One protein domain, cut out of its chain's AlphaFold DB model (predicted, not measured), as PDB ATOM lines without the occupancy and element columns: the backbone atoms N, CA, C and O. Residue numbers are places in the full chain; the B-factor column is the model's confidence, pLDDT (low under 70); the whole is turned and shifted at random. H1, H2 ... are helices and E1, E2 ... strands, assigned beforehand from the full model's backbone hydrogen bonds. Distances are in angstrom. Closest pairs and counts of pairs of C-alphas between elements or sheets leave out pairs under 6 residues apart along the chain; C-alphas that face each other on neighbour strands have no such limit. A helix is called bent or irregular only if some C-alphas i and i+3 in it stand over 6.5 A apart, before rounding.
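Overview. This is residues 15 to 36 and 106 to 221 of the 221 residues of an uncharacterized protein of Valsa mali var. pyri (UniProt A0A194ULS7). A twisted wall of four parallel strands, in the order E4, E5, E1, E6, has two long helices, H4 and H5, side by side on one face, and a third helix, H6, on the other face. The hairpin E2 and E3 packs on H6, H2 and H3 lie past the end of E4, and H1 and H7 lie at opposite ends of the longest axis. The printed part has 138 residues with seven named helices and six named strands, in the order E1, H1, E2, E3, E4, H2, H3, H4, E5, H5, E6, H6, H7; the class is mixed, helices and strands. The whole is compact, with a radius of gyration of the C-alphas of 16.4 A, and the C-alphas span 48 by 33 by 31 A along their three main axes.

Along the chain. The four-stranded sheet holds E4, residues 116 to 121, E5, residues 166 to 171 and 17.1 A long, E1, residues 16 to 22 and 20.1 A long, and E6, residues 198 to 200. E1 begins at C-alpha 16, at (51.179, -35.049, -90.341). The longest helix is H4, residues 146 to 163, 25.7 A from C-alpha 146 at (43.516, -37.686, -67.328) to C-alpha 163. H5, residues 179 to 194, is 21.9 A long, and H6, residues 203 to 212, is 14.2 A long. H2 is residues 122 to 126. H3, residues 128 to 136, is 14.3 A long and irregular: C-alphas 129 and 132 are 7.7 A apart. H1 is residues 25 to 32, E2 residues 106 to 108 and E3 residues 111 to 113. H7, residues 214 to 217, ends at C-alpha 217, at (49.525, -27.730, -99.493).

Arrangement. In the sheet E5 and E1 are parallel neighbours at 21 degrees, with N 21 and O 169 at 2.8 A. E1 and E6 are parallel at 32 degrees, with N 199 and O 16 at 2.8 A; E4 and E5 are parallel at 41 degrees, with N 170 and O 120 at 3.1 A. The sheet is only just strongly twisted, its C-alphas lying up to 4.0 A off the best plane. H4 is on it at a height of 8.4 A, over E5 and only just over E4, and runs along the strands, at 8 degrees to E5 on the local plane. H5 is on the same face at 8.7 A, over none of the strands, but only just: 2 of its C-alphas fall on E6. H4 touches H5 with residues 146 to 154 alone, closest at the C-alphas of Pro 146 and Arg 181, 5.7 A, at a shallow tilt of 17 degrees, the same way. H6 is on the opposite face at 10.8 A, over E1 and along the strands. E4, H2 H3 H4 and E5 form a strand-helix-strand unit, two parallel neighbour strands with helices between. E5, H5 and E6 form a split one, with E1 between its strands and a right-handed crossover. H2 stands at the sheet's level, at 0.7 A; H3 only grazes the sheet with residues 130 to 134. The hairpin E2 and E3 is antiparallel, with N 108 and O 111 at 2.9 A; the closest C-alphas of E3 and H6 are those of Val 112 and Ala 207, 5.8 A. H6 and H7 are close but not clearly touching: the closest C-alphas, Val 210 and Phe 217, are 7.5 A apart. H1 and H7 are not on the four-stranded sheet. Every O i to N i+4 pair is within hydrogen-bond range in H1, H2, H4, H5 and H6; in H3 it is 3 of 5, and H7 is too short for such a pair.

Size, cuts and confidence. The two C-alphas farthest apart, Gly 34 and Ser 215, are 50.9 A apart. Residues 37 to 105 are cut out, and C-alphas 36 and 106 are 39.8 A apart across the cut. Of the links that are printed whole, H3 to H4 and E5 to H5 are short but not tight, and no link is long. The mean pLDDT of the printed part is 91.9, and residues 220 to 221 are under 70.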
ATOM      1  N   LYS A  15      53.401 -38.142 -92.196       95.69
ATOM      2  CA  LYS A  15      51.996 -37.991 -92.623       95.69
ATOM      3  C   LYS A  15      51.294 -36.769 -92.069       95.69
ATOM      4  O   LYS A  15      50.375 -36.280 -92.707       95.69
ATOM      5  N   CYS A  16      51.715 -36.268 -90.923       96.12
ATOM      6  CA  CYS A  16      51.179 -35.049 -90.341       96.12
ATOM      7  C   CYS A  16      52.256 -34.301 -89.565       96.12
ATOM      8  O   CYS A  16      53.342 -34.834 -89.322       96.12
ATOM      9  N   ALA A  17      51.926 -33.086 -89.138       97.56
ATOM     10  CA  ALA A  17      52.736 -32.314 -88.207       97.56
ATOM     11  C   ALA A  17      52.006 -32.126 -86.872       97.56
ATOM     12  O   ALA A  17      50.804 -31.850 -86.840       97.56
ATOM     13  N   ILE A  18      52.736 -32.256 -85.764       97.62
ATOM     14  CA  ILE A  18      52.210 -31.999 -84.419       97.62
ATOM     15  C   ILE A  18      53.167 -31.069 -83.683       97.62
ATOM     16  O   ILE A  18      54.363 -31.347 -83.593       97.62
ATOM     17  N   SER A  19      52.633 -29.996 -83.106       98.00
ATOM     18  CA  SER A  19      53.386 -29.123 -82.205       98.00
ATOM     19  C   SER A  19      52.935 -29.332 -80.767       98.00
ATOM     20  O   SER A  19      51.768 -29.146 -80.426       98.00
ATOM     21  N   PHE A  20      53.878 -29.717 -79.909       97.50
ATOM     22  CA  PHE A  20      53.681 -29.753 -78.465       97.50
ATOM     23  C   PHE A  20      54.017 -28.381 -77.874       97.50
ATOM     24  O   PHE A  20      55.137 -27.892 -78.033       97.50
ATOM     25  N   THR A  21      53.059 -27.768 -77.183       95.56
ATOM     26  CA  THR A  21      53.183 -26.414 -76.630       95.56
ATOM     27  C   THR A  21      52.921 -26.396 -75.127       95.56
ATOM     28  O   THR A  21      52.238 -27.268 -74.580       95.56
ATOM     29  N   MET A  22      53.498 -25.405 -74.441       92.12
ATOM     30  CA  MET A  22      53.276 -25.177 -73.016       92.12
ATOM     31  C   MET A  22      53.021 -23.701 -72.718       92.12
ATOM     32  O   MET A  22      53.868 -22.868 -73.042       92.12
ATOM     33  N   ASP A  23      51.934 -23.410 -72.000       88.12
ATOM     34  CA  ASP A  23      51.558 -22.049 -71.602       88.12
ATOM     35  C   ASP A  23      51.601 -21.850 -70.081       88.12
ATOM     36  O   ASP A  23      51.550 -22.785 -69.279       88.12
ATOM     37  N   ASN A  24      51.667 -20.578 -69.679       75.62
ATOM     38  CA  ASN A  24      51.636 -20.124 -68.286       75.62
ATOM     39  C   ASN A  24      52.746 -20.695 -67.387       75.62
ATOM     40  O   ASN A  24      52.510 -21.291 -66.331       75.62
ATOM     41  N   LEU A  25      53.994 -20.430 -67.774       76.50
ATOM     42  CA  LEU A  25      55.166 -20.758 -66.959       76.50
ATOM     43  C   LEU A  25      55.259 -19.933 -65.665       76.50
ATOM     44  O   LEU A  25      55.890 -20.384 -64.714       76.50
ATOM     45  N   GLY A  26      54.656 -18.739 -65.616       75.75
ATOM     46  CA  GLY A  26      54.724 -17.848 -64.451       75.75
ATOM     47  C   GLY A  26      54.123 -18.473 -63.194       75.75
ATOM     48  O   GLY A  26      54.799 -18.574 -62.174       75.75
ATOM     49  N   GLU A  27      52.896 -18.988 -63.294       77.12
ATOM     50  CA  GLU A  27      52.227 -19.629 -62.157       77.12
ATOM     51  C   GLU A  27      52.971 -20.875 -61.672       77.12
ATOM     52  O   GLU A  27      53.142 -21.084 -60.474       77.12
ATOM     53  N   ALA A  28      53.482 -21.681 -62.605       79.69
ATOM     54  CA  ALA A  28      54.269 -22.860 -62.266       79.69
ATOM     55  C   ALA A  28      55.551 -22.493 -61.498       79.69
ATOM     56  O   ALA A  28      55.942 -23.202 -60.570       79.69
ATOM     57  N   GLN A  29      56.194 -21.372 -61.844       79.25
ATOM     58  CA  GLN A  29      57.356 -20.861 -61.112       79.25
ATOM     59  C   GLN A  29      56.982 -20.372 -59.709       79.25
ATOM     60  O   GLN A  29      57.707 -20.683 -58.764       79.25
ATOM     61  N   ASP A  30      55.860 -19.663 -59.557       81.38
ATOM     62  CA  ASP A  30      55.362 -19.217 -58.250       81.38
ATOM     63  C   ASP A  30      55.066 -20.403 -57.330       81.38
ATOM     64  O   ASP A  30      55.501 -20.418 -56.176       81.38
ATOM     65  N   VAL A  31      54.371 -21.420 -57.848       80.38
ATOM     66  CA  VAL A  31      54.058 -22.652 -57.111       80.38
ATOM     67  C   VAL A  31      55.345 -23.378 -56.715       80.38
ATOM     68  O   VAL A  31      55.538 -23.680 -55.538       80.38
ATOM     69  N   ASN A  32      56.269 -23.592 -57.657       81.06
ATOM     70  CA  ASN A  32      57.530 -24.293 -57.393       81.06
ATOM     71  C   ASN A  32      58.423 -23.566 -56.369       81.06
ATOM     72  O   ASN A  32      59.158 -24.205 -55.619       81.06
ATOM     73  N   LYS A  33      58.368 -22.230 -56.320       82.38
ATOM     74  CA  LYS A  33      59.134 -21.410 -55.367       82.38
ATOM     75  C   LYS A  33      58.409 -21.171 -54.038       82.38
ATOM     76  O   LYS A  33      58.977 -20.514 -53.168       82.38
ATOM     77  N   GLY A  34      57.179 -21.665 -53.874       82.69
ATOM     78  CA  GLY A  34      56.356 -21.409 -52.687       82.69
ATOM     79  C   GLY A  34      55.914 -19.946 -52.546       82.69
ATOM     80  O   GLY A  34      55.657 -19.490 -51.435       82.69
ATOM     81  N   LEU A  35      55.870 -19.200 -53.654       83.25
ATOM     82  CA  LEU A  35      55.447 -17.797 -53.705       83.25
ATOM     83  C   LEU A  35      53.940 -17.652 -53.944       83.25
ATOM     84  O   LEU A  35      53.369 -16.605 -53.640       83.25
ATOM     85  N   TRP A  36      53.293 -18.694 -54.477       81.50
ATOM     86  CA  TRP A  36      51.851 -18.688 -54.695       81.50
ATOM     87  C   TRP A  36      51.092 -18.659 -53.355       81.50
ATOM     88  O   TRP A  36      51.380 -19.489 -52.486       81.50
ATOM     89  N   GLY A 106      46.743 -22.965 -92.698       87.44
ATOM     90  CA  GLY A 106      46.964 -22.302 -93.980       87.44
ATOM     91  C   GLY A 106      47.674 -20.968 -93.883       87.44
ATOM     92  O   GLY A 106      48.259 -20.633 -92.855       87.44
ATOM     93  N   ILE A 107      47.615 -20.214 -94.975       86.81
ATOM     94  CA  ILE A 107      48.155 -18.859 -95.077       86.81
ATOM     95  C   ILE A 107      46.980 -17.896 -95.264       86.81
ATOM     96  O   ILE A 107      46.147 -18.105 -96.141       86.81
ATOM     97  N   SER A 108      46.907 -16.855 -94.437       82.69
ATOM     98  CA  SER A 108      45.934 -15.764 -94.544       82.69
ATOM     99  C   SER A 108      46.690 -14.447 -94.510       82.69
ATOM    100  O   SER A 108      47.441 -14.205 -93.568       82.69
ATOM    101  N   ASP A 109      46.526 -13.612 -95.536       83.12
ATOM    102  CA  ASP A 109      47.180 -12.298 -95.647       83.12
ATOM    103  C   ASP A 109      48.703 -12.340 -95.385       83.12
ATOM    104  O   ASP A 109      49.276 -11.486 -94.709       83.12
ATOM    105  N   GLY A 110      49.372 -13.381 -95.897       84.06
ATOM    106  CA  GLY A 110      50.814 -13.602 -95.723       84.06
ATOM    107  C   GLY A 110      51.237 -14.132 -94.344       84.06
ATOM    108  O   GLY A 110      52.432 -14.310 -94.093       84.06
ATOM    109  N   VAL A 111      50.286 -14.413 -93.451       86.94
ATOM    110  CA  VAL A 111      50.518 -14.986 -92.119       86.94
ATOM    111  C   VAL A 111      50.136 -16.461 -92.119       86.94
ATOM    112  O   VAL A 111      49.033 -16.828 -92.517       86.94
ATOM    113  N   VAL A 112      51.037 -17.322 -91.641       90.75
ATOM    114  CA  VAL A 112      50.713 -18.737 -91.430       90.75
ATOM    115  C   VAL A 112      49.864 -18.877 -90.174       90.75
ATOM    116  O   VAL A 112      50.263 -18.443 -89.094       90.75
ATOM    117  N   VAL A 113      48.707 -19.510 -90.321       89.62
ATOM    118  CA  VAL A 113      47.756 -19.774 -89.246       89.62
ATOM    119  C   VAL A 113      47.833 -21.249 -88.875       89.62
ATOM    120  O   VAL A 113      47.486 -22.124 -89.667       89.62
ATOM    121  N   LEU A 114      48.291 -21.505 -87.650       92.00
ATOM    122  CA  LEU A 114      48.409 -22.829 -87.049       92.00
ATOM    123  C   LEU A 114      47.354 -22.962 -85.937       92.00
ATOM    124  O   LEU A 114      47.569 -22.440 -84.841       92.00
ATOM    125  N   PRO A 115      46.201 -23.602 -86.194       85.44
ATOM    126  CA  PRO A 115      45.123 -23.675 -85.216       85.44
ATOM    127  C   PRO A 115      45.422 -24.642 -84.061       85.44
ATOM    128  O   PRO A 115      46.233 -25.564 -84.170       85.44
ATOM    129  N   PHE A 116      44.684 -24.464 -82.966       88.62
ATOM    130  CA  PHE A 116      44.564 -25.431 -81.875       88.62
ATOM    131  C   PHE A 116      43.084 -25.752 -81.629       88.62
ATOM    132  O   PHE A 116      42.204 -25.002 -82.055       88.62
ATOM    133  N   LEU A 117      42.814 -26.846 -80.917       90.75
ATOM    134  CA  LEU A 117      41.475 -27.232 -80.475       90.75
ATOM    135  C   LEU A 117      41.368 -27.111 -78.964       90.75
ATOM    136  O   LEU A 117      42.307 -27.460 -78.256       90.75
ATOM    137  N   TRP A 118      40.216 -26.688 -78.446       92.38
ATOM    138  CA  TRP A 118      40.011 -26.623 -76.997       92.38
ATOM    139  C   TRP A 118      40.203 -27.984 -76.331       92.38
ATOM    140  O   TRP A 118      40.822 -28.085 -75.277       92.38
ATOM    141  N   GLU A 119      39.742 -29.039 -76.984       94.38
ATOM    142  CA  GLU A 119      39.844 -30.411 -76.517       94.38
ATOM    143  C   GLU A 119      41.284 -30.953 -76.554       94.38
ATOM    144  O   GLU A 119      41.564 -31.963 -75.910       94.38
ATOM    145  N   THR A 120      42.228 -30.283 -77.232       95.56
ATOM    146  CA  THR A 120      43.665 -30.608 -77.154       95.56
ATOM    147  C   THR A 120      44.426 -29.819 -76.084       95.56
ATOM    148  O   THR A 120      45.653 -29.929 -75.999       95.56
ATOM    149  N   VAL A 121      43.715 -29.061 -75.241       95.56
ATOM    150  CA  VAL A 121      44.272 -28.278 -74.130       95.56
ATOM    151  C   VAL A 121      43.961 -28.947 -72.791       95.56
ATOM    152  O   VAL A 121      42.799 -29.077 -72.422       95.56
ATOM    153  N   ASP A 122      44.968 -29.291 -71.991       95.88
ATOM    154  CA  ASP A 122      44.778 -29.971 -70.693       95.88
ATOM    155  C   ASP A 122      43.854 -29.213 -69.710       95.88
ATOM    156  O   ASP A 122      43.072 -29.809 -68.964       95.88
ATOM    157  N   ALA A 123      43.868 -27.881 -69.747       93.25
ATOM    158  CA  ALA A 123      43.014 -27.032 -68.929       93.25
ATOM    159  C   ALA A 123      41.515 -27.203 -69.241       93.25
ATOM    160  O   ALA A 123      40.695 -27.102 -68.321       93.25
ATOM    161  N   PHE A 124      41.155 -27.524 -70.493       94.81
ATOM    162  CA  PHE A 124      39.782 -27.870 -70.872       94.81
ATOM    163  C   PHE A 124      39.291 -29.099 -70.109       94.81
ATOM    164  O   PHE A 124      38.127 -29.143 -69.721       94.81
ATOM    165  N   TRP A 125      40.170 -30.055 -69.822       95.19
ATOM    166  CA  TRP A 125      39.823 -31.283 -69.111       95.19
ATOM    167  C   TRP A 125      39.848 -31.073 -67.599       95.19
ATOM    168  O   TRP A 125      38.911 -31.453 -66.906       95.19
ATOM    169  N   TYR A 126      40.874 -30.408 -67.070       93.81
ATOM    170  CA  TYR A 126      41.135 -30.421 -65.628       93.81
ATOM    171  C   TYR A 126      40.510 -29.278 -64.837       93.81
ATOM    172  O   TYR A 126      40.352 -29.397 -63.619       93.81
ATOM    173  N   MET A 127      40.198 -28.149 -65.474       91.31
ATOM    174  CA  MET A 127      39.834 -26.944 -64.734       91.31
ATOM    175  C   MET A 127      38.322 -26.667 -64.763       91.31
ATOM    176  O   MET A 127      37.731 -26.537 -65.842       91.31
ATOM    177  N   PRO A 128      37.685 -26.439 -63.596       90.56
ATOM    178  CA  PRO A 128      36.270 -26.066 -63.521       90.56
ATOM    179  C   PRO A 128      35.914 -24.818 -64.341       90.56
ATOM    180  O   PRO A 128      34.844 -24.765 -64.937       90.56
ATOM    181  N   LYS A 129      36.831 -23.843 -64.455       88.12
ATOM    182  CA  LYS A 129      36.588 -22.573 -65.167       88.12
ATOM    183  C   LYS A 129      36.228 -22.728 -66.654       88.12
ATOM    184  O   LYS A 129      35.646 -21.810 -67.219       88.12
ATOM    185  N   PHE A 130      36.530 -23.873 -67.275       90.81
ATOM    186  CA  PHE A 130      36.188 -24.159 -68.675       90.81
ATOM    187  C   PHE A 130      34.818 -24.839 -68.859       90.81
ATOM    188  O   PHE A 130      34.505 -25.256 -69.969       90.81
ATOM    189  N   ALA A 131      33.971 -24.907 -67.824       92.00
ATOM    190  CA  ALA A 131      32.644 -25.536 -67.898       92.00
ATOM    191  C   ALA A 131      31.783 -25.015 -69.064       92.00
ATOM    192  O   ALA A 131      31.219 -25.801 -69.821       92.00
ATOM    193  N   SER A 132      31.747 -23.694 -69.275       91.19
ATOM    194  CA  SER A 132      30.990 -23.103 -70.389       91.19
ATOM    195  C   SER A 132      31.550 -23.482 -71.762       91.19
ATOM    196  O   SER A 132      30.776 -23.593 -72.708       91.19
ATOM    197  N   ILE A 133      32.868 -23.656 -71.889       89.62
ATOM    198  CA  ILE A 133      33.502 -24.048 -73.156       89.62
ATOM    199  C   ILE A 133      33.216 -25.530 -73.411       89.62
ATOM    200  O   ILE A 133      32.712 -25.878 -74.471       89.62
ATOM    201  N   ARG A 134      33.381 -26.393 -72.402       93.81
ATOM    202  CA  ARG A 134      32.975 -27.806 -72.475       93.81
ATOM    203  C   ARG A 134      31.521 -27.980 -72.925       93.81
ATOM    204  O   ARG A 134      31.246 -28.751 -73.842       93.81
ATOM    205  N   LYS A 135      30.600 -27.187 -72.365       92.12
ATOM    206  CA  LYS A 135      29.187 -27.172 -72.773       92.12
ATOM    207  C   LYS A 135      28.993 -26.839 -74.252       92.12
ATOM    208  O   LYS A 135      28.185 -27.479 -74.919       92.12
ATOM    209  N   GLN A 136      29.699 -25.826 -74.758       89.31
ATOM    210  CA  GLN A 136      29.615 -25.407 -76.164       89.31
ATOM    211  C   GLN A 136      30.104 -26.501 -77.118       89.31
ATOM    212  O   GLN A 136      29.572 -26.633 -78.213       89.31
ATOM    213  N   HIS A 137      31.051 -27.318 -76.663       88.94
ATOM    214  CA  HIS A 137      31.578 -28.471 -77.386       88.94
ATOM    215  C   HIS A 137      30.757 -29.759 -77.161       88.94
ATOM    216  O   HIS A 137      31.146 -30.833 -77.607       88.94
ATOM    217  N   GLY A 138      29.606 -29.675 -76.481       89.88
ATOM    218  CA  GLY A 138      28.686 -30.803 -76.314       89.88
ATOM    219  C   GLY A 138      29.159 -31.885 -75.338       89.88
ATOM    220  O   GLY A 138      28.634 -32.997 -75.377       89.88
ATOM    221  N   VAL A 139      30.119 -31.576 -74.461       89.50
ATOM    222  CA  VAL A 139      30.631 -32.499 -73.434       89.50
ATOM    223  C   VAL A 139      30.246 -32.048 -72.018       89.50
ATOM    224  O   VAL A 139      29.617 -31.005 -71.827       89.50
ATOM    225  N   SER A 140      30.580 -32.866 -71.011       90.25
ATOM    226  CA  SER A 140      30.262 -32.612 -69.596       90.25
ATOM    227  C   SER A 140      30.759 -31.242 -69.120       90.25
ATOM    228  O   SER A 140      31.902 -30.875 -69.369       90.25
ATOM    229  N   GLU A 141      29.936 -30.501 -68.372       94.06
ATOM    230  CA  GLU A 141      30.358 -29.240 -67.737       94.06
ATOM    231  C   GLU A 141      31.372 -29.478 -66.603       94.06
ATOM    232  O   GLU A 141      32.201 -28.609 -66.324       94.06
ATOM    233  N   GLU A 142      31.366 -30.665 -65.995       94.44
ATOM    234  CA  GLU A 142      32.327 -31.056 -64.960       94.44
ATOM    235  C   GLU A 142      33.717 -31.345 -65.550       94.44
ATOM    236  O   GLU A 142      33.811 -31.776 -66.703       94.44
ATOM    237  N   PRO A 143      34.808 -31.122 -64.791       91.50
ATOM    238  CA  PRO A 143      36.138 -31.568 -65.189       91.50
ATOM    239  C   PRO A 143      36.173 -33.069 -65.499       91.50
ATOM    240  O   PRO A 143      35.558 -33.877 -64.802       91.50
ATOM    241  N   LEU A 144      36.937 -33.420 -66.525       90.81
ATOM    242  CA  LEU A 144      37.145 -34.778 -67.014       90.81
ATOM    243  C   LEU A 144      38.522 -35.303 -66.575       90.81
ATOM    244  O   LEU A 144      39.407 -34.551 -66.149       90.81
ATOM    245  N   GLY A 145      38.694 -36.620 -66.638       92.94
ATOM    246  CA  GLY A 145      39.867 -37.312 -66.124       92.94
ATOM    247  C   GLY A 145      41.082 -37.302 -67.064       92.94
ATOM    248  O   GLY A 145      40.950 -37.123 -68.275       92.94
ATOM    249  N   PRO A 146      42.294 -37.557 -66.528       96.12
ATOM    250  CA  PRO A 146      43.516 -37.686 -67.328       96.12
ATOM    251  C   PRO A 146      43.434 -38.813 -68.370       96.12
ATOM    252  O   PRO A 146      43.893 -38.626 -69.494       96.12
ATOM    253  N   GLY A 147      42.797 -39.941 -68.039       97.00
ATOM    254  CA  GLY A 147      42.604 -41.047 -68.982       97.00
ATOM    255  C   GLY A 147      41.776 -40.650 -70.208       97.00
ATOM    256  O   GLY A 147      42.181 -40.938 -71.330       97.00
ATOM    257  N   GLU A 148      40.676 -39.922 -70.002       95.88
ATOM    258  CA  GLU A 148      39.807 -39.446 -71.088       95.88
ATOM    259  C   GLU A 148      40.538 -38.438 -71.985       95.88
ATOM    260  O   GLU A 148      40.452 -38.519 -73.209       95.88
ATOM    261  N   PHE A 149      41.329 -37.537 -71.388       97.56
ATOM    262  CA  PHE A 149      42.150 -36.596 -72.150       97.56
ATOM    263  C   PHE A 149      43.169 -37.315 -73.040       97.56
ATOM    264  O   PHE A 149      43.309 -36.995 -74.222       97.56
ATOM    265  N   ARG A 150      43.862 -38.323 -72.498       98.25
ATOM    266  CA  ARG A 150      44.806 -39.134 -73.271       98.25
ATOM    267  C   ARG A 150      44.127 -39.840 -74.436       98.25
ATOM    268  O   ARG A 150      44.643 -39.804 -75.551       98.25
ATOM    269  N   GLU A 151      43.006 -40.505 -74.172       97.94
ATOM    270  CA  GLU A 151      42.252 -41.229 -75.200       97.94
ATOM    271  C   GLU A 151      41.817 -40.290 -76.327       97.94
ATOM    272  O   GLU A 151      41.993 -40.623 -77.501       97.94
ATOM    273  N   TYR A 152      41.349 -39.088 -75.978       97.00
ATOM    274  CA  TYR A 152      41.021 -38.056 -76.955       97.00
ATOM    275  C   TYR A 152      42.236 -37.648 -77.796       97.00
ATOM    276  O   TYR A 152      42.161 -37.665 -79.026       97.00
ATOM    277  N   LEU A 153      43.369 -37.321 -77.161       98.00
ATOM    278  CA  LEU A 153      44.584 -36.916 -77.876       98.00
ATOM    279  C   LEU A 153      45.060 -37.995 -78.850       98.00
ATOM    280  O   LEU A 153      45.370 -37.685 -79.996       98.00
ATOM    281  N   PHE A 154      45.085 -39.259 -78.426       98.38
ATOM    282  CA  PHE A 154      45.558 -40.351 -79.276       98.38
ATOM    283  C   PHE A 154      44.632 -40.576 -80.470       98.38
ATOM    284  O   PHE A 154      45.116 -40.673 -81.598       98.38
ATOM    285  N   GLY A 155      43.316 -40.562 -80.245       97.69
ATOM    286  CA  GLY A 155      42.344 -40.607 -81.335       97.69
ATOM    287  C   GLY A 155      42.519 -39.439 -82.307       97.69
ATOM    288  O   GLY A 155      42.481 -39.634 -83.524       97.69
ATOM    289  N   LYS A 156      42.792 -38.234 -81.790       95.81
ATOM    290  CA  LYS A 156      42.997 -37.053 -82.629       95.81
ATOM    291  C   LYS A 156      44.308 -37.103 -83.415       95.81
ATOM    292  O   LYS A 156      44.332 -36.666 -84.562       95.81
ATOM    293  N   PHE A 157      45.378 -37.669 -82.860       96.75
ATOM    294  CA  PHE A 157      46.630 -37.882 -83.596       96.75
ATOM    295  C   PHE A 157      46.430 -38.822 -84.781       96.75
ATOM    296  O   PHE A 157      46.911 -38.531 -85.877       96.75
ATOM    297  N   ASP A 158      45.683 -39.910 -84.588       96.69
ATOM    298  CA  ASP A 158      45.377 -40.851 -85.663       96.69
ATOM    299  C   ASP A 158      44.490 -40.205 -86.747       96.69
ATOM    300  O   ASP A 158      44.702 -40.436 -87.940       96.69
ATOM    301  N   GLU A 159      43.538 -39.351 -86.357       94.50
ATOM    302  CA  GLU A 159      42.707 -38.561 -87.274       94.50
ATOM    303  C   GLU A 159      43.550 -37.597 -88.122       94.50
ATOM    304  O   GLU A 159      43.520 -37.657 -89.350       94.50
ATOM    305  N   VAL A 160      44.369 -36.763 -87.476       92.75
ATOM    306  CA  VAL A 160      45.216 -35.767 -88.151       92.75
ATOM    307  C   VAL A 160      46.232 -36.447 -89.068       92.75
ATOM    308  O   VAL A 160      46.479 -35.975 -90.177       92.75
ATOM    309  N   LYS A 161      46.785 -37.592 -88.650       93.75
ATOM    310  CA  LYS A 161      47.668 -38.411 -89.486       93.75
ATOM    311  C   LYS A 161      46.960 -38.932 -90.735       93.75
ATOM    312  O   LYS A 161      47.536 -38.895 -91.823       93.75
ATOM    313  N   ARG A 162      45.737 -39.449 -90.595       93.06
ATOM    314  CA  ARG A 162      44.942 -39.945 -91.727       93.06
ATOM    315  C   ARG A 162      44.654 -38.830 -92.730       93.06
ATOM    316  O   ARG A 162      44.713 -39.077 -93.933       93.06
ATOM    317  N   ASP A 163      44.369 -37.635 -92.226       89.94
ATOM    318  CA  ASP A 163      43.892 -36.515 -93.034       89.94
ATOM    319  C   ASP A 163      45.039 -35.643 -93.581       89.94
ATOM    320  O   ASP A 163      44.808 -34.740 -94.381       89.94
ATOM    321  N   GLY A 164      46.292 -35.939 -93.213       91.56
ATOM    322  CA  GLY A 164      47.461 -35.199 -93.689       91.56
ATOM    323  C   GLY A 164      47.656 -33.843 -93.004       91.56
ATOM    324  O   GLY A 164      48.305 -32.958 -93.560       91.56
ATOM    325  N   GLY A 165      47.031 -33.642 -91.842       91.75
ATOM    326  CA  GLY A 165      46.818 -32.328 -91.240       91.75
ATOM    327  C   GLY A 165      47.936 -31.841 -90.319       91.75
ATOM    328  O   GLY A 165      49.022 -32.421 -90.224       91.75
ATOM    329  N   TYR A 166      47.620 -30.768 -89.598       95.19
ATOM    330  CA  TYR A 166      48.423 -30.225 -88.507       95.19
ATOM    331  C   TYR A 166      47.575 -30.113 -87.241       95.19
ATOM    332  O   TYR A 166      46.382 -29.808 -87.316       95.19
ATOM    333  N   ILE A 167      48.191 -30.295 -86.073       95.19
ATOM    334  CA  ILE A 167      47.559 -29.928 -84.805       95.19
ATOM    335  C   ILE A 167      48.565 -29.417 -83.774       95.19
ATOM    336  O   ILE A 167      49.664 -29.952 -83.627       95.19
ATOM    337  N   SER A 168      48.152 -28.400 -83.018       95.50
ATOM    338  CA  SER A 168      48.829 -27.982 -81.792       95.50
ATOM    339  C   SER A 168      48.149 -28.596 -80.566       95.50
ATOM    340  O   SER A 168      46.917 -28.575 -80.445       95.50
ATOM    341  N   ILE A 169      48.950 -29.130 -79.646       97.12
ATOM    342  CA  ILE A 169      48.500 -29.605 -78.333       97.12
ATOM    343  C   ILE A 169      49.120 -28.754 -77.237       97.12
ATOM    344  O   ILE A 169      50.276 -28.339 -77.354       97.12
ATOM    345  N   LEU A 170      48.362 -28.506 -76.170       95.94
ATOM    346  CA  LEU A 170      48.751 -27.554 -75.136       95.94
ATOM    347  C   LEU A 170      48.652 -28.166 -73.741       95.94
ATOM    348  O   LEU A 170      47.598 -28.645 -73.319       95.94
ATOM    349  N   PHE A 171      49.762 -28.086 -73.013       96.00
ATOM    350  CA  PHE A 171      49.845 -28.449 -71.605       96.00
ATOM    351  C   PHE A 171      50.192 -27.233 -70.755       96.00
ATOM    352  O   PHE A 171      51.007 -26.397 -71.134       96.00
ATOM    353  N   HIS A 172      49.645 -27.162 -69.550       93.06
ATOM    354  CA  HIS A 172      50.023 -26.153 -68.576       93.06
ATOM    355  C   HIS A 172      50.870 -26.804 -67.476       93.06
ATOM    356  O   HIS A 172      50.392 -27.709 -66.782       93.06
ATOM    357  N   PRO A 173      52.116 -26.349 -67.243       89.56
ATOM    358  CA  PRO A 173      52.985 -26.952 -66.233       89.56
ATOM    359  C   PRO A 173      52.388 -26.929 -64.819       89.56
ATOM    360  O   PRO A 173      52.567 -27.879 -64.064       89.56
ATOM    361  N   PHE A 174      51.614 -25.893 -64.473       86.38
ATOM    362  CA  PHE A 174      50.954 -25.789 -63.166       86.38
ATOM    363  C   PHE A 174      49.818 -26.809 -62.963       86.38
ATOM    364  O   PHE A 174      49.378 -27.009 -61.833       86.38
ATOM    365  N   LEU A 175      49.325 -27.445 -64.033       90.38
ATOM    366  CA  LEU A 175      48.298 -28.487 -63.956       90.38
ATOM    367  C   LEU A 175      48.881 -29.885 -63.746       90.38
ATOM    368  O   LEU A 175      48.129 -30.801 -63.403       90.38
ATOM    369  N   GLN A 176      50.197 -30.056 -63.877       91.56
ATOM    370  CA  GLN A 176      50.875 -31.338 -63.686       91.56
ATOM    371  C   GLN A 176      51.099 -31.598 -62.187       91.56
ATOM    372  O   GLN A 176      52.198 -31.462 -61.659       91.56
ATOM    373  N   THR A 177      50.012 -31.893 -61.468       87.62
ATOM    374  CA  THR A 177      49.980 -31.960 -59.992       87.62
ATOM    375  C   THR A 177      49.753 -33.363 -59.428       87.62
ATOM    376  O   THR A 177      49.692 -33.529 -58.213       87.62
ATOM    377  N   SER A 178      49.570 -34.372 -60.278       91.75
ATOM    378  CA  SER A 178      49.371 -35.770 -59.881       91.75
ATOM    379  C   SER A 178      50.108 -36.697 -60.839       91.75
ATOM    380  O   SER A 178      50.334 -36.324 -61.992       91.75
ATOM    381  N   GLU A 179      50.466 -37.903 -60.386       95.38
ATOM    382  CA  GLU A 179      51.176 -38.843 -61.263       95.38
ATOM    383  C   GLU A 179      50.352 -39.251 -62.479       95.38
ATOM    384  O   GLU A 179      50.905 -39.263 -63.567       95.38
ATOM    385  N   ASP A 180      49.036 -39.434 -62.354       96.88
ATOM    386  CA  ASP A 180      48.187 -39.744 -63.511       96.88
ATOM    387  C   ASP A 180      48.282 -38.668 -64.612       96.88
ATOM    388  O   ASP A 180      48.246 -38.979 -65.798       96.88
ATOM    389  N   ARG A 181      48.435 -37.384 -64.250       96.12
ATOM    390  CA  ARG A 181      48.604 -36.295 -65.232       96.12
ATOM    391  C   ARG A 181      50.004 -36.301 -65.843       96.12
ATOM    392  O   ARG A 181      50.149 -36.143 -67.054       96.12
ATOM    393  N   PHE A 182      51.029 -36.547 -65.025       96.69
ATOM    394  CA  PHE A 182      52.391 -36.726 -65.524       96.69
ATOM    395  C   PHE A 182      52.529 -37.958 -66.423       96.69
ATOM    396  O   PHE A 182      53.298 -37.923 -67.380       96.69
ATOM    397  N   GLU A 183      51.806 -39.039 -66.143       98.12
ATOM    398  CA  GLU A 183      51.756 -40.236 -66.979       98.12
ATOM    399  C   GLU A 183      51.191 -39.904 -68.360       98.12
ATOM    400  O   GLU A 183      51.869 -40.169 -69.351       98.12
ATOM    401  N   VAL A 184      50.059 -39.192 -68.436       98.25
ATOM    402  CA  VAL A 184      49.508 -38.702 -69.714       98.25
ATOM    403  C   VAL A 184      50.532 -37.874 -70.485       98.25
ATOM    404  O   VAL A 184      50.747 -38.117 -71.671       98.25
ATOM    405  N   LEU A 185      51.203 -36.922 -69.827       97.88
ATOM    406  CA  LEU A 185      52.232 -36.103 -70.473       97.88
ATOM    407  C   LEU A 185      53.372 -36.964 -71.046       97.88
ATOM    408  O   LEU A 185      53.788 -36.759 -72.186       97.88
ATOM    409  N   ARG A 186      53.874 -37.941 -70.279       98.25
ATOM    410  CA  ARG A 186      54.950 -38.846 -70.723       98.25
ATOM    411  C   ARG A 186      54.505 -39.719 -71.896       98.25
ATOM    412  O   ARG A 186      55.264 -39.868 -72.849       98.25
ATOM    413  N   GLU A 187      53.295 -40.269 -71.845       98.38
ATOM    414  CA  GLU A 187      52.742 -41.117 -72.905       98.38
ATOM    415  C   GLU A 187      52.501 -40.331 -74.199       98.38
ATOM    416  O   GLU A 187      52.833 -40.816 -75.280       98.38
ATOM    417  N   VAL A 188      51.999 -39.097 -74.100       98.38
ATOM    418  CA  VAL A 188      51.831 -38.191 -75.246       98.38
ATOM    419  C   VAL A 188      53.175 -37.850 -75.878       98.38
ATOM    420  O   VAL A 188      53.322 -38.002 -77.090       98.38
ATOM    421  N   LEU A 189      54.166 -37.453 -75.075       97.94
ATOM    422  CA  LEU A 189      55.511 -37.159 -75.574       97.94
ATOM    423  C   LEU A 189      56.132 -38.385 -76.250       97.94
ATOM    424  O   LEU A 189      56.630 -38.271 -77.366       97.94
ATOM    425  N   ALA A 190      56.040 -39.561 -75.623       98.31
ATOM    426  CA  ALA A 190      56.534 -40.803 -76.206       98.31
ATOM    427  C   ALA A 190      55.840 -41.120 -77.539       98.31
ATOM    428  O   ALA A 190      56.514 -41.481 -78.507       98.31
ATOM    429  N   ARG A 191      54.513 -40.948 -77.614       97.56
ATOM    430  CA  ARG A 191      53.721 -41.204 -78.822       97.56
ATOM    431  C   ARG A 191      54.155 -40.318 -79.985       97.56
ATOM    432  O   ARG A 191      54.396 -40.847 -81.062       97.56
ATOM    433  N   ILE A 192      54.278 -39.007 -79.773       97.38
ATOM    434  CA  ILE A 192      54.624 -38.067 -80.853       97.38
ATOM    435  C   ILE A 192      56.112 -38.102 -81.219       97.38
ATOM    436  O   ILE A 192      56.462 -37.746 -82.337       97.38
ATOM    437  N   SER A 193      56.992 -38.538 -80.307       95.75
ATOM    438  CA  SER A 193      58.437 -38.609 -80.570       95.75
ATOM    439  C   SER A 193      58.905 -39.917 -81.210       95.75
ATOM    440  O   SER A 193      60.019 -39.967 -81.717       95.75
ATOM    441  N   SER A 194      58.123 -40.998 -81.102       96.38
ATOM    442  CA  SER A 194      58.515 -42.340 -81.580       96.38
ATOM    443  C   SER A 194      57.799 -42.788 -82.851       96.38
ATOM    444  O   SER A 194      58.109 -43.850 -83.386       96.38
ATOM    445  N   ASP A 195      56.825 -42.013 -83.319       96.88
ATOM    446  CA  ASP A 195      56.072 -42.315 -84.525       96.88
ATOM    447  C   ASP A 195      56.701 -41.599 -85.723       96.88
ATOM    448  O   ASP A 195      56.526 -40.397 -85.895       96.88
ATOM    449  N   ASP A 196      57.420 -42.346 -86.565       95.31
ATOM    450  CA  ASP A 196      58.121 -41.805 -87.741       95.31
ATOM    451  C   ASP A 196      57.173 -41.198 -88.797       95.31
ATOM    452  O   ASP A 196      57.612 -40.515 -89.722       95.31
ATOM    453  N   GLU A 197      55.860 -41.428 -88.681       96.44
ATOM    454  CA  GLU A 197      54.854 -40.792 -89.532       96.44
ATOM    455  C   GLU A 197      54.354 -39.455 -88.960       96.44
ATOM    456  O   GLU A 197      53.486 -38.830 -89.568       96.44
ATOM    457  N   ILE A 198      54.863 -39.008 -87.811       97.62
ATOM    458  CA  ILE A 198      54.542 -37.718 -87.197       97.62
ATOM    459  C   ILE A 198      55.782 -36.828 -87.256       97.62
ATOM    460  O   ILE A 198      56.818 -37.126 -86.667       97.62
ATOM    461  N   TRP A 199      55.666 -35.675 -87.912       98.06
ATOM    462  CA  TRP A 199      56.662 -34.622 -87.777       98.06
ATOM    463  C   TRP A 199      56.356 -33.804 -86.522       98.06
ATOM    464  O   TRP A 199      55.556 -32.869 -86.536       98.06
ATOM    465  N   CYS A 200      56.970 -34.193 -85.405       97.56
ATOM    466  CA  CYS A 200      56.904 -33.427 -84.168       97.56
ATOM    467  C   CYS A 200      57.880 -32.245 -84.244       97.56
ATOM    468  O   CYS A 200      59.095 -32.455 -84.224       97.56
ATOM    469  N   ALA A 201      57.367 -31.016 -84.315       97.19
ATOM    470  CA  ALA A 201      58.193 -29.824 -84.505       97.19
ATOM    471  C   ALA A 201      57.646 -28.580 -83.781       97.19
ATOM    472  O   ALA A 201      56.435 -28.485 -83.549       97.19
ATOM    473  N   PRO A 202      58.510 -27.607 -83.433       97.00
ATOM    474  CA  PRO A 202      58.078 -26.303 -82.936       97.00
ATOM    475  C   PRO A 202      57.196 -25.559 -83.952       97.00
ATOM    476  O   PRO A 202      57.384 -25.692 -85.165       97.00
ATOM    477  N   CYS A 203      56.256 -24.743 -83.467       96.19
ATOM    478  CA  CYS A 203      55.319 -23.996 -84.311       96.19
ATOM    479  C   CYS A 203      56.038 -23.125 -85.353       96.19
ATOM    480  O   CYS A 203      55.582 -23.032 -86.491       96.19
ATOM    481  N   GLY A 204      57.169 -22.505 -85.003       96.19
ATOM    482  CA  GLY A 204      57.947 -21.671 -85.920       96.19
ATOM    483  C   GLY A 204      58.572 -22.451 -87.082       96.19
ATOM    484  O   GLY A 204      58.642 -21.939 -88.204       96.19
ATOM    485  N   GLU A 205      58.979 -23.701 -86.845       97.62
ATOM    486  CA  GLU A 205      59.484 -24.593 -87.896       97.62
ATOM    487  C   GLU A 205      58.353 -25.036 -88.821       97.62
ATOM    488  O   GLU A 205      58.482 -24.927 -90.042       97.62
ATOM    489  N   VAL A 206      57.214 -25.442 -88.249       97.50
ATOM    490  CA  VAL A 206      56.016 -25.786 -89.025       97.50
ATOM    491  C   VAL A 206      55.569 -24.592 -89.866       97.50
ATOM    492  O   VAL A 206      55.357 -24.732 -91.068       97.50
ATOM    493  N   ALA A 207      55.488 -23.398 -89.277       95.94
ATOM    494  CA  ALA A 207      55.083 -22.191 -89.987       95.94
ATOM    495  C   ALA A 207      56.040 -21.852 -91.139       95.94
ATOM    496  O   ALA A 207      55.605 -21.528 -92.244       95.94
ATOM    497  N   THR A 208      57.351 -21.963 -90.910       96.75
ATOM    498  CA  THR A 208      58.353 -21.746 -91.961       96.75
ATOM    499  C   THR A 208      58.176 -22.747 -93.099       96.75
ATOM    500  O   THR A 208      58.106 -22.334 -94.256       96.75
ATOM    501  N   TRP A 209      58.008 -24.031 -92.776       97.06
ATOM    502  CA  TRP A 209      57.799 -25.083 -93.766       97.06
ATOM    503  C   TRP A 209      56.540 -24.851 -94.601       97.06
ATOM    504  O   TRP A 209      56.608 -24.881 -95.829       97.06
ATOM    505  N   VAL A 210      55.409 -24.565 -93.950       95.19
ATOM    506  CA  VAL A 210      54.128 -24.293 -94.620       95.19
ATOM    507  C   VAL A 210      54.252 -23.117 -95.584       95.19
ATOM    508  O   VAL A 210      53.789 -23.207 -96.718       95.19
ATOM    509  N   ARG A 211      54.921 -22.037 -95.169       94.00
ATOM    510  CA  ARG A 211      55.152 -20.869 -96.027       94.00
ATOM    511  C   ARG A 211      56.025 -21.200 -97.237       94.00
ATOM    512  O   ARG A 211      55.709 -20.789 -98.346       94.00
ATOM    513  N   GLU A 212      57.119 -21.929 -97.038       94.38
ATOM    514  CA  GLU A 212      58.063 -22.278 -98.112       94.38
ATOM    515  C   GLU A 212      57.496 -23.307 -99.101       94.38
ATOM    516  O   GLU A 212      57.893 -23.334-100.266       94.38
ATOM    517  N   HIS A 213      56.534 -24.117 -98.658       93.75
ATOM    518  CA  HIS A 213      55.935 -25.201 -99.435       93.75
ATOM    519  C   HIS A 213      54.441 -24.966 -99.708       93.75
ATOM    520  O   HIS A 213      53.717 -25.920 -99.992       93.75
ATOM    521  N   ALA A 214      53.973 -23.710 -99.665       90.62
ATOM    522  CA  ALA A 214      52.558 -23.329 -99.765       90.62
ATOM    523  C   ALA A 214      51.819 -24.012-100.931       90.62
ATOM    524  O   ALA A 214      50.742 -24.582-100.752       90.62
ATOM    525  N   SER A 215      52.448 -24.066-102.110       88.81
ATOM    526  CA  SER A 215      51.873 -24.699-103.303       88.81
ATOM    527  C   SER A 215      51.661 -26.211-103.162       88.81
ATOM    528  O   SER A 215      50.804 -26.771-103.839       88.81
ATOM    529  N   GLN A 216      52.440 -26.892-102.315       89.38
ATOM    530  CA  GLN A 216      52.300 -28.333-102.064       89.38
ATOM    531  C   GLN A 216      51.098 -28.638-101.167       89.38
ATOM    532  O   GLN A 216      50.471 -29.683-101.316       89.38
ATOM    533  N   PHE A 217      50.749 -27.696-100.289       86.81
ATOM    534  CA  PHE A 217      49.525 -27.730 -99.493       86.81
ATOM    535  C   PHE A 217      48.294 -27.218-100.261       86.81
ATOM    536  O   PHE A 217      47.174 -27.331 -99.774       86.81
ATOM    537  N   GLY A 218      48.481 -26.676-101.471       85.25
ATOM    538  CA  GLY A 218      47.407 -26.072-102.259       85.25
ATOM    539  C   GLY A 218      46.994 -24.677-101.777       85.25
ATOM    540  O   GLY A 218      45.899 -24.232-102.107       85.25
ATOM    541  N   PHE A 219      47.848 -23.994-101.008       83.56
ATOM    542  CA  PHE A 219      47.625 -22.613-100.585       83.56
ATOM    543  C   PHE A 219      48.121 -21.631-101.650       83.56
ATOM    544  O   PHE A 219      49.134 -21.871-102.314       83.56
ATOM    545  N   GLU A 220      47.408 -20.517-101.803       69.56
ATOM    546  CA  GLU A 220      47.892 -19.370-102.572       69.56
ATOM    547  C   GLU A 220      48.975 -18.648-101.748       69.56
ATOM    548  O   GLU A 220      48.834 -18.503-100.532       69.56
ATOM    549  N   ALA A 221      50.088 -18.293-102.397       54.47
ATOM    550  CA  ALA A 221      51.255 -17.668-101.763       54.47
ATOM    551  C   ALA A 221      51.085 -16.156-101.574       54.47
ATOM    552  O   ALA A 221      50.507 -15.516-102.483       54.47
TER     553      ALA A 221